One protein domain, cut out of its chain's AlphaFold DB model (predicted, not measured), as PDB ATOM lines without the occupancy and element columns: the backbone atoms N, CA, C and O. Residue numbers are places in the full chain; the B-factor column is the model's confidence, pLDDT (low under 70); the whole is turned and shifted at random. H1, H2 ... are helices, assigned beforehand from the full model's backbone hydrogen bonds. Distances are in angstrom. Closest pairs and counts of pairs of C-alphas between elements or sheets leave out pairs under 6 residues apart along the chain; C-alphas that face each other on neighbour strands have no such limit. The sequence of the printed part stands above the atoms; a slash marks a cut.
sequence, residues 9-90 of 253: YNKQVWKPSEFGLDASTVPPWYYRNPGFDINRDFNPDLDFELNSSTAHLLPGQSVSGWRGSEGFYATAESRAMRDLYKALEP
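This is residues 9 to 90 of the 253 residues of the protein "Zinc carboxypeptidase" of Bacillus freudenreichii (UniProt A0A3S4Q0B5). This domain has little regular structure: a winding body of loops, with one longer helix, H2, at one end of the longest axis and a short helical turn, H1, in the loop body. Residues 20 to 75 make a long looping stretch between them. The printed part has 82 residues with two named helices, H1 then H2, and no named strand; the class is all helix, though the helices hold only 17 residues. It is compact, with a radius of gyration of the C-alphas of 12.5 A, and spans 37 by 28 by 26 A.

Find C-alpha 76 at (70.908, 33.209, 135.695); from there H2, residues 76 to 88, runs 18.1 A to C-alpha 88 at (80.059, 25.098, 122.366). H1, residues 16 to 19, begins at C-alpha 16 at (64.385, 45.109, 138.310).

H2 and H1 are apart. In H2 every O i to N i+4 pair is within hydrogen-bond range; H1 is too short for such a pair, and its one O i to N i+3 pair is within range.

Look to Ser 24 and Pro 90 for the two C-alphas farthest apart, 38.5 A. The printed part has no cut, and the link from H1 to H2, 56 residues, is long. The model's pLDDT is under 70 at residue 9 and residues 59 to 68.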
ATOM      1  N   TYR A   9      61.009  24.461 141.168       64.56
ATOM      2  CA  TYR A   9      60.994  25.778 140.537       64.56
ATOM      3  C   TYR A   9      62.208  26.559 141.023       64.56
ATOM      4  O   TYR A   9      62.619  26.406 142.182       64.56
ATOM      5  N   ASN A  10      62.789  27.394 140.158       82.25
ATOM      6  CA  ASN A  10      63.740  28.381 140.653       82.25
ATOM      7  C   ASN A  10      63.015  29.283 141.664       82.25
ATOM      8  O   ASN A  10      61.810  29.506 141.572       82.25
ATOM      9  N   LYS A  11      63.746  29.760 142.671       87.56
ATOM     10  CA  LYS A  11      63.210  30.665 143.701       87.56
ATOM     11  C   LYS A  11      63.664  32.105 143.468       87.56
ATOM     12  O   LYS A  11      63.649  32.906 144.402       87.56
ATOM     13  N   GLN A  12      64.117  32.415 142.251       90.69
ATOM     14  CA  GLN A  12      64.578  33.749 141.906       90.69
ATOM     15  C   GLN A  12      63.392  34.711 142.001       90.69
ATOM     16  O   GLN A  12      62.343  34.510 141.391       90.69
ATOM     17  N   VAL A  13      63.555  35.758 142.799       93.25
ATOM     18  CA  VAL A  13      62.579  36.843 142.891       93.25
ATOM     19  C   VAL A  13      62.879  37.837 141.779       93.25
ATOM     20  O   VAL A  13      64.042  38.129 141.511       93.25
ATOM     21  N   TRP A  14      61.840  38.374 141.145       93.19
ATOM     22  CA  TRP A  14      62.009  39.468 140.197       93.19
ATOM     23  C   TRP A  14      62.567  40.711 140.902       93.19
ATOM     24  O   TRP A  14      61.950  41.242 141.827       93.19
ATOM     25  N   LYS A  15      63.745  41.161 140.464       94.56
ATOM     26  CA  LYS A  15      64.444  42.333 140.996       94.56
ATOM     27  C   LYS A  15      64.897  43.226 139.837       94.56
ATOM     28  O   LYS A  15      66.019  43.065 139.359       94.56
ATOM     29  N   PRO A  16      64.061  44.187 139.403       94.31
ATOM     30  CA  PRO A  16      64.385  45.109 138.310       94.31
ATOM     31  C   PRO A  16      65.768  45.767 138.432       94.31
ATOM     32  O   PRO A  16      66.481  45.926 137.444       94.31
ATOM     33  N   SER A  17      66.184  46.089 139.659       95.00
ATOM     34  CA  SER A  17      67.465  46.738 139.939       95.00
ATOM     35  C   SER A  17      68.687  45.925 139.502       95.00
ATOM     36  O   SER A  17      69.722  46.520 139.227       95.00
ATOM     37  N   GLU A  18      68.593  44.591 139.421       94.12
ATOM     38  CA  GLU A  18      69.687  43.736 138.917       94.12
ATOM     39  C   GLU A  18      69.950  43.958 137.416       94.12
ATOM     40  O   GLU A  18      71.044  43.684 136.935       94.12
ATOM     41  N   PHE A  19      68.977  44.531 136.705       94.75
ATOM     42  CA  PHE A  19      69.032  44.881 135.283       94.75
ATOM     43  C   PHE A  19      69.148  46.402 135.059       94.75
ATOM     44  O   PHE A  19      68.975  46.890 133.944       94.75
ATOM     45  N   GLY A  20      69.381  47.180 136.125       95.50
ATOM     46  CA  GLY A  20      69.389  48.646 136.057       95.50
ATOM     47  C   GLY A  20      68.018  49.264 135.749       95.50
ATOM     48  O   GLY A  20      67.954  50.362 135.198       95.50
ATOM     49  N   LEU A  21      66.929  48.561 136.069       95.00
ATOM     50  CA  LEU A  21      65.554  48.988 135.804       95.00
ATOM     51  C   LEU A  21      64.909  49.626 137.037       95.00
ATOM     52  O   LEU A  21      65.299  49.353 138.176       95.00
ATOM     53  N   ASP A  22      63.877  50.440 136.804       93.75
ATOM     54  CA  ASP A  22      63.076  51.034 137.875       93.75
ATOM     55  C   ASP A  22      62.381  49.944 138.706       93.75
ATOM     56  O   ASP A  22      61.904  48.946 138.161       93.75
ATOM     57  N   ALA A  23      62.289  50.136 140.024       92.50
ATOM     58  CA  ALA A  23      61.686  49.167 140.941       92.50
ATOM     59  C   ALA A  23      60.203  48.867 140.643       92.50
ATOM     60  O   ALA A  23      59.703  47.816 141.044       92.50
ATOM     61  N   SER A  24      59.508  49.765 139.940       90.88
ATOM     62  CA  SER A  24      58.132  49.579 139.473       90.88
ATOM     63  C   SER A  24      58.010  48.757 138.185       90.88
ATOM     64  O   SER A  24      56.893  48.415 137.794       90.88
ATOM     65  N   THR A  25      59.128  48.402 137.538       91.19
ATOM     66  CA  THR A  25      59.118  47.595 136.310       91.19
ATOM     67  C   THR A  25      58.470  46.242 136.578       91.19
ATOM     68  O   THR A  25      58.905  45.476 137.444       91.19
ATOM     69  N   VAL A  26      57.426  45.936 135.813       89.62
ATOM     70  CA  VAL A  26      56.686  44.679 135.932       89.62
ATOM     71  C   VAL A  26      57.541  43.485 135.484       89.62
ATOM     72  O   VAL A  26      58.376  43.628 134.590       89.62
ATOM     73  N   PRO A  27      57.367  42.304 136.100       89.38
ATOM     74  CA  PRO A  27      58.104  41.111 135.702       89.38
ATOM     75  C   PRO A  27      57.712  40.614 134.299       89.38
ATOM     76  O   PRO A  27      56.589  40.865 133.849       89.38
ATOM     77  N   PRO A  28      58.581  39.819 133.647       89.50
ATOM     78  CA  PRO A  28      58.215  39.032 132.472       89.50
ATOM     79  C   PRO A  28      56.973  38.150 132.693       89.50
ATOM     80  O   PRO A  28      56.701  37.684 133.803       89.50
ATOM     81  N   TRP A  29      56.248  37.842 131.612       88.00
ATOM     82  CA  TRP A  29      54.975  37.094 131.621       88.00
ATOM     83  C   TRP A  29      55.079  35.658 132.174       88.00
ATOM     84  O   TRP A  29      54.094  35.048 132.604       88.00
ATOM     85  N   TYR A  30      56.288  35.107 132.192       89.19
ATOM     86  CA  TYR A  30      56.608  33.783 132.716       89.19
ATOM     87  C   TYR A  30      57.127  33.798 134.161       89.19
ATOM     88  O   TYR A  30      57.538  32.759 134.680       89.19
ATOM     89  N   TYR A  31      57.066  34.939 134.855       90.62
ATOM     90  CA  TYR A  31      57.273  34.984 136.302       90.62
ATOM     91  C   TYR A  31      56.139  34.256 137.052       90.62
ATOM     92  O   TYR A  31      54.971  34.257 136.650       90.62
ATOM     93  N   ARG A  32      56.493  33.591 138.150       86.56
ATOM     94  CA  ARG A  32      55.661  32.714 138.986       86.56
ATOM     95  C   ARG A  32      56.013  32.948 140.453       86.56
ATOM     96  O   ARG A  32      56.677  32.129 141.060       86.56
ATOM     97  N   ASN A  33      55.598  34.082 141.015       84.62
ATOM     98  CA  ASN A  33      56.026  34.563 142.335       84.62
ATOM     99  C   ASN A  33      56.073  33.491 143.467       84.62
ATOM    100  O   ASN A  33      55.005  33.042 143.894       84.62
ATOM    101  N   PRO A  34      57.255  33.164 144.038       87.75
ATOM    102  CA  PRO A  34      58.602  33.460 143.538       87.75
ATOM    103  C   PRO A  34      59.059  32.429 142.498       87.75
ATOM    104  O   PRO A  34      58.856  31.229 142.680       87.75
ATOM    105  N   GLY A  35      59.737  32.900 141.454       90.44
ATOM    106  CA  GLY A  35      60.361  32.052 140.447       90.44
ATOM    107  C   GLY A  35      59.965  32.384 139.015       90.44
ATOM    108  O   GLY A  35      59.101  33.219 138.777       90.44
ATOM    109  N   PHE A  36      60.582  31.714 138.052       91.00
ATOM    110  CA  PHE A  36      60.293  31.846 136.622       91.00
ATOM    111  C   PHE A  36      60.066  30.468 136.009       91.00
ATOM    112  O   PHE A  36      60.691  29.490 136.424       91.00
ATOM    113  N   ASP A  37      59.215  30.389 134.994       90.38
ATOM    114  CA  ASP A  37      59.274  29.268 134.064       90.38
ATOM    115  C   ASP A  37      60.519  29.442 133.180       90.38
ATOM    116  O   ASP A  37      60.540  30.277 132.278       90.38
ATOM    117  N   ILE A  38      61.589  28.699 133.489       92.00
ATOM    118  CA  ILE A  38      62.873  28.801 132.772       92.00
ATOM    119  C   ILE A  38      62.696  28.416 131.304       92.00
ATOM    120  O   ILE A  38      63.330  29.008 130.436       92.00
ATOM    121  N   ASN A  39      61.776  27.498 130.993       91.75
ATOM    122  CA  ASN A  39      61.505  27.088 129.619       91.75
ATOM    123  C   ASN A  39      60.677  28.135 128.838       91.75
ATOM    124  O   ASN A  39      60.071  27.818 127.817       91.75
ATOM    125  N   ARG A  40      60.586  29.366 129.353       92.75
ATOM    126  CA  ARG A  40      59.993  30.555 128.722       92.75
ATOM    127  C   ARG A  40      60.930  31.764 128.783       92.75
ATOM    128  O   ARG A  40      60.498  32.887 128.549       92.75
ATOM    129  N   ASP A  41      62.185  31.558 129.165       94.44
ATOM    130  CA  ASP A  41      63.124  32.636 129.464       94.44
ATOM    131  C   ASP A  41      64.244  32.772 128.418       94.44
ATOM    132  O   ASP A  41      65.237  33.451 128.665       94.44
ATOM    133  N   PHE A  42      64.093  32.143 127.251       96.06
ATOM    134  CA  PHE A  42      65.064  32.209 126.156       96.06
ATOM    135  C   PHE A  42      64.636  33.209 125.082       96.06
ATOM    136  O   PHE A  42      63.448  33.448 124.892       96.06
ATOM    137  N   ASN A  43      65.598  33.804 124.384       95.38
ATOM    138  CA  ASN A  43      65.354  34.745 123.296       95.38
ATOM    139  C   ASN A  43      66.155  34.306 122.060       95.38
ATOM    140  O   ASN A  43      67.343  34.028 122.215       95.38
ATOM    141  N   PRO A  44      65.567  34.258 120.851       94.94
ATOM    142  CA  PRO A  44      66.321  33.932 119.639       94.94
ATOM    143  C   PRO A  44      67.484  34.884 119.352       94.94
ATOM    144  O   PRO A  44      68.503  34.446 118.823       94.94
ATOM    145  N   ASP A  45      67.388  36.147 119.774       95.88
ATOM    146  CA  ASP A  45      68.526  37.059 119.825       95.88
ATOM    147  C   ASP A  45      69.460  36.651 120.982       95.88
ATOM    148  O   ASP A  45      69.259  37.016 122.144       95.88
ATOM    149  N   LEU A  46      70.503  35.873 120.667       97.31
ATOM    150  CA  LEU A  46      71.503  35.394 121.635       97.31
ATOM    151  C   LEU A  46      72.381  36.513 122.225       97.31
ATOM    152  O   LEU A  46      73.164  36.260 123.150       97.31
ATOM    153  N   ASP A  47      72.285  37.732 121.696       96.62
ATOM    154  CA  ASP A  47      72.916  38.935 122.239       96.62
ATOM    155  C   ASP A  47      71.911  39.809 123.004       96.62
ATOM    156  O   ASP A  47      72.268  40.878 123.506       96.62
ATOM    157  N   PHE A  48      70.663  39.351 123.165       95.25
ATOM    158  CA  PHE A  48      69.663  40.063 123.942       95.25
ATOM    159  C   PHE A  48      70.128  40.255 125.388       95.25
ATOM    160  O   PHE A  48      70.415  39.300 126.123       95.25
ATOM    161  N   GLU A  49      70.113  41.511 125.821       94.44
ATOM    162  CA  GLU A  49      70.329  41.899 127.205       94.44
ATOM    163  C   GLU A  49      69.106  42.631 127.740       94.44
ATOM    164  O   GLU A  49      68.649  43.621 127.163       94.44
ATOM    165  N   LEU A  50      68.599  42.172 128.882       93.69
ATOM    166  CA  LEU A  50      67.567  42.886 129.611       93.69
ATOM    167  C   LEU A  50      68.188  44.065 130.366       93.69
ATOM    168  O   LEU A  50      68.932  43.873 131.325       93.69
ATOM    169  N   ASN A  51      67.884  45.284 129.928       94.75
ATOM    170  CA  ASN A  51      68.374  46.527 130.516       94.75
ATOM    171  C   ASN A  51      67.417  47.687 130.193       94.75
ATOM    172  O   ASN A  51      66.371  47.493 129.573       94.75
ATOM    173  N   SER A  52      67.745  48.907 130.618       92.50
ATOM    174  CA  SER A  52      66.868  50.077 130.451       92.50
ATOM    175  C   SER A  52      66.494  50.379 128.995       92.50
ATOM    176  O   SER A  52      65.407  50.901 128.749       92.50
ATOM    177  N   SER A  53      67.343  50.018 128.027       91.81
ATOM    178  CA  SER A  53      67.064  50.217 126.601       91.81
ATOM    179  C   SER A  53      66.090  49.185 126.029       91.81
ATOM    180  O   SER A  53      65.333  49.517 125.122       91.81
ATOM    181  N   THR A  54      66.047  47.968 126.578       91.31
ATOM    182  CA  THR A  54      65.197  46.859 126.108       91.31
ATOM    183  C   THR A  54      63.982  46.609 126.996       91.31
ATOM    184  O   THR A  54      63.074  45.885 126.604       91.31
ATOM    185  N   ALA A  55      63.901  47.242 128.168       89.44
ATOM    186  CA  ALA A  55      62.815  47.045 129.125       89.44
ATOM    187  C   ALA A  55      61.427  47.403 128.588       89.44
ATOM    188  O   ALA A  55      60.439  46.868 129.073       89.44
ATOM    189  N   HIS A  56      61.331  48.268 127.578       86.88
ATOM    190  CA  HIS A  56      60.063  48.566 126.912       86.88
ATOM    191  C   HIS A  56      59.484  47.363 126.135       86.88
ATOM    192  O   HIS A  56      58.316  47.404 125.756       86.88
ATOM    193  N   LEU A  57      60.288  46.314 125.909       85.69
ATOM    194  CA  LEU A  57      59.883  45.042 125.304       85.69
ATOM    195  C   LEU A  57      59.350  44.043 126.346       85.69
ATOM    196  O   LEU A  57      58.623  43.118 125.986       85.69
ATOM    197  N   LEU A  58      59.669  44.227 127.640       80.62
ATOM    198  CA  LEU A  58      58.984  43.508 128.721       80.62
ATOM    199  C   LEU A  58      57.488  43.816 128.630       80.62
ATOM    200  O   LEU A  58      57.137  44.938 128.279       80.62
ATOM    201  N   PRO A  59      56.606  42.850 128.937       68.19
ATOM    202  CA  PRO A  59      55.234  42.796 128.443       68.19
ATOM    203  C   PRO A  59      54.523  44.153 128.306       68.19
ATOM    204  O   PRO A  59      53.861  44.643 129.222       68.19
ATOM    205  N   GLY A  60      54.618  44.701 127.091       45.41
ATOM    206  CA  GLY A  60      53.747  45.714 126.520       45.41
ATOM    207  C   GLY A  60      52.676  45.038 125.660       45.41
ATOM    208  O   GLY A  60      52.910  44.713 124.504       45.41
ATOM    209  N   GLN A  61      51.510  44.790 126.260       41.72
ATOM    210  CA  GLN A  61      50.150  44.693 125.684       41.72
ATOM    211  C   GLN A  61      49.849  44.057 124.295       41.72
ATOM    212  O   GLN A  61      48.706  44.189 123.863       41.72
ATOM    213  N   SER A  62      50.734  43.338 123.592       40.09
ATOM    214  CA  SER A  62      50.416  42.924 122.201       40.09
ATOM    215  C   SER A  62      50.788  41.517 121.722       40.09
ATOM    216  O   SER A  62      50.440  41.189 120.593       40.09
ATOM    217  N   VAL A  63      51.320  40.621 122.557       47.56
ATOM    218  CA  VAL A  63      51.370  39.184 122.209       47.56
ATOM    219  C   VAL A  63      50.535  38.359 123.177       47.56
ATOM    220  O   VAL A  63      50.769  38.292 124.386       47.56
ATOM    221  N   SER A  64      49.462  37.793 122.630       39.28
ATOM    222  CA  SER A  64      48.498  36.975 123.343       39.28
ATOM    223  C   SER A  64      49.091  35.603 123.653       39.28
ATOM    224  O   SER A  64      49.055  34.695 122.828       39.28
ATOM    225  N   GLY A  65      49.545  35.428 124.891       55.38
ATOM    226  CA  GLY A  65      49.750  34.113 125.489       55.38
ATOM    227  C   GLY A  65      51.127  33.492 125.262       55.38
ATOM    228  O   GLY A  65      52.029  34.074 124.674       55.38
ATOM    229  N   TRP A  66      51.288  32.281 125.800       59.72
ATOM    230  CA  TRP A  66      52.563  31.558 125.808       59.72
ATOM    231  C   TRP A  66      53.104  31.244 124.404       59.72
ATOM    232  O   TRP A  66      54.299  31.015 124.263       59.72
ATOM    233  N   ARG A  67      52.236  31.227 123.383       65.00
ATOM    234  CA  ARG A  67      52.603  30.970 121.987       65.00
ATOM    235  C   ARG A  67      52.971  32.285 121.299       65.00
ATOM    236  O   ARG A  67      52.213  33.246 121.382       65.00
ATOM    237  N   GLY A  68      54.123  32.312 120.637       69.12
ATOM    238  CA  GLY A  68      54.617  33.451 119.859       69.12
ATOM    239  C   GLY A  68      55.283  34.573 120.660       69.12
ATOM    240  O   GLY A  68      55.641  35.577 120.065       69.12
ATOM    241  N   SER A  69      55.460  34.424 121.979       82.31
ATOM    242  CA  SER A  69      56.212  35.387 122.800       82.31
ATOM    243  C   SER A  69      57.613  34.860 123.096       82.31
ATOM    244  O   SER A  69      57.743  33.705 123.508       82.31
ATOM    245  N   GLU A  70      58.641  35.693 122.941       87.94
ATOM    246  CA  GLU A  70      60.006  35.417 123.399       87.94
ATOM    247  C   GLU A  70      60.199  35.651 124.911       87.94
ATOM    248  O   GLU A  70      59.381  36.271 125.607       87.94
ATOM    249  N   GLY A  71      61.287  35.086 125.429       92.38
ATOM    250  CA  GLY A  71      61.820  35.340 126.758       92.38
ATOM    251  C   GLY A  71      62.862  36.459 126.754       92.38
ATOM    252  O   GLY A  71      63.193  37.033 125.719       92.38
ATOM    253  N   PHE A  72      63.390  36.782 127.933       93.69
ATOM    254  CA  PHE A  72      64.235  37.966 128.146       93.69
ATOM    255  C   PHE A  72      65.555  37.657 128.858       93.69
ATOM    256  O   PHE A  72      66.225  38.583 129.315       93.69
ATOM    257  N   TYR A  73      65.924  36.378 129.001       95.69
ATOM    258  CA  TYR A  73      67.105  35.958 129.755       95.69
ATOM    259  C   TYR A  73      67.153  36.548 131.178       95.69
ATOM    260  O   TYR A  73      68.187  37.030 131.649       95.69
ATOM    261  N   ALA A  74      66.014  36.544 131.873       94.19
ATOM    262  CA  ALA A  74      65.848  37.100 133.212       94.19
ATOM    263  C   ALA A  74      66.506  36.224 134.297       94.19
ATOM    264  O   ALA A  74      66.980  36.733 135.317       94.19
ATOM    265  N   THR A  75      66.600  34.915 134.098       94.50
ATOM    266  CA  THR A  75      67.229  33.983 135.042       94.50
ATOM    267  C   THR A  75      68.726  33.823 134.796       94.50
ATOM    268  O   THR A  75      69.223  34.002 133.684       94.50
ATOM    269  N   ALA A  76      69.484  33.512 135.850       94.12
ATOM    270  CA  ALA A  76      70.908  33.209 135.695       94.12
ATOM    271  C   ALA A  76      71.122  31.907 134.906       94.12
ATOM    272  O   ALA A  76      72.091  31.790 134.160       94.12
ATOM    273  N   GLU A  77      70.202  30.956 135.044       95.00
ATOM    274  CA  GLU A  77      70.203  29.660 134.380       95.00
ATOM    275  C   GLU A  77      70.073  29.790 132.855       95.00
ATOM    276  O   GLU A  77      70.859  29.179 132.129       95.00
ATOM    277  N   SER A  78      69.137  30.609 132.361       96.19
ATOM    278  CA  SER A  78      68.966  30.823 130.916       96.19
ATOM    279  C   SER A  78      70.162  31.556 130.300       96.19
ATOM    280  O   SER A  78      70.640  31.149 129.241       96.19
ATOM    281  N   ARG A  79      70.717  32.565 130.993       97.00
ATOM    282  CA  ARG A  79      71.956  33.251 130.579       97.00
ATOM    283  C   ARG A  79      73.148  32.300 130.526       97.00
ATOM    284  O   ARG A  79      73.845  32.263 129.520       97.00
ATOM    285  N   ALA A  80      73.345  31.483 131.562       97.50
ATOM    286  CA  ALA A  80      74.434  30.509 131.590       97.50
ATOM    287  C   ALA A  80      74.307  29.472 130.463       97.50
ATOM    288  O   ALA A  80      75.307  29.123 129.837       97.50
ATOM    289  N   MET A  81      73.091  28.997 130.172       97.69
ATOM    290  CA  MET A  81      72.854  28.054 129.076       97.69
ATOM    291  C   MET A  81      73.075  28.696 127.700       97.69
ATOM    292  O   MET A  81      73.685  28.068 126.841       97.69
ATOM    293  N   ARG A  82      72.638  29.945 127.500       98.25
ATOM    294  CA  ARG A  82      72.922  30.733 126.291       98.25
ATOM    295  C   ARG A  82      74.423  30.910 126.079       98.25
ATOM    296  O   ARG A  82      74.917  30.655 124.988       98.25
ATOM    297  N   ASP A  83      75.147  31.322 127.114       98.50
ATOM    298  CA  ASP A  83      76.591  31.553 127.022       98.50
ATOM    299  C   ASP A  83      77.337  30.240 126.735       98.50
ATOM    300  O   ASP A  83      78.251  30.213 125.911       98.50
ATOM    301  N   LEU A  84      76.902  29.132 127.347       98.12
ATOM    302  CA  LEU A  84      77.423  27.798 127.048       98.12
ATOM    303  C   LEU A  84      77.128  27.378 125.602       98.12
ATOM    304  O   LEU A  84      78.018  26.861 124.936       98.12
ATOM    305  N   TYR A  85      75.911  27.611 125.110       98.38
ATOM    306  CA  TYR A  85      75.528  27.327 123.728       98.38
ATOM    307  C   TYR A  85      76.418  28.085 122.736       98.38
ATOM    308  O   TYR A  85      77.002  27.463 121.853       98.38
ATOM    309  N   LYS A  86      76.604  29.398 122.938       98.19
ATOM    310  CA  LYS A  86      77.485  30.236 122.105       98.19
ATOM    311  C   LYS A  86      78.939  29.764 122.126       98.19
ATOM    312  O   LYS A  86      79.638  29.917 121.138       98.19
ATOM    313  N   ALA A  87      79.406  29.232 123.255       98.31
ATOM    314  CA  ALA A  87      80.776  28.747 123.389       98.31
ATOM    315  C   ALA A  87      80.990  27.344 122.796       98.31
ATOM    316  O   ALA A  87      82.105  27.031 122.384       98.31
ATOM    317  N   LEU A  88      79.964  26.486 122.821       97.81
ATOM    318  CA  LEU A  88      80.059  25.098 122.366       97.81
ATOM    319  C   LEU A  88      79.668  24.897 120.903       97.81
ATOM    320  O   LEU A  88      80.161  23.941 120.316       97.81
ATOM    321  N   GLU A  89      78.771  25.730 120.362       96.69
ATOM    322  CA  GLU A  89      78.188  25.573 119.019       96.69
ATOM    323  C   GLU A  89      77.723  24.120 118.758       96.69
ATOM    324  O   GLU A  89      78.251  23.427 117.887       96.69
ATOM    325  N   PRO A  90      76.785  23.587 119.568       96.94
ATOM    326  CA  PRO A  90      76.485  22.160 119.562       96.94
ATOM    327  C   PRO A  90      75.820  21.693 118.256       96.94
ATOM    328  O   PRO A  90      74.890  22.328 117.756       96.94
TER     329      PRO A  90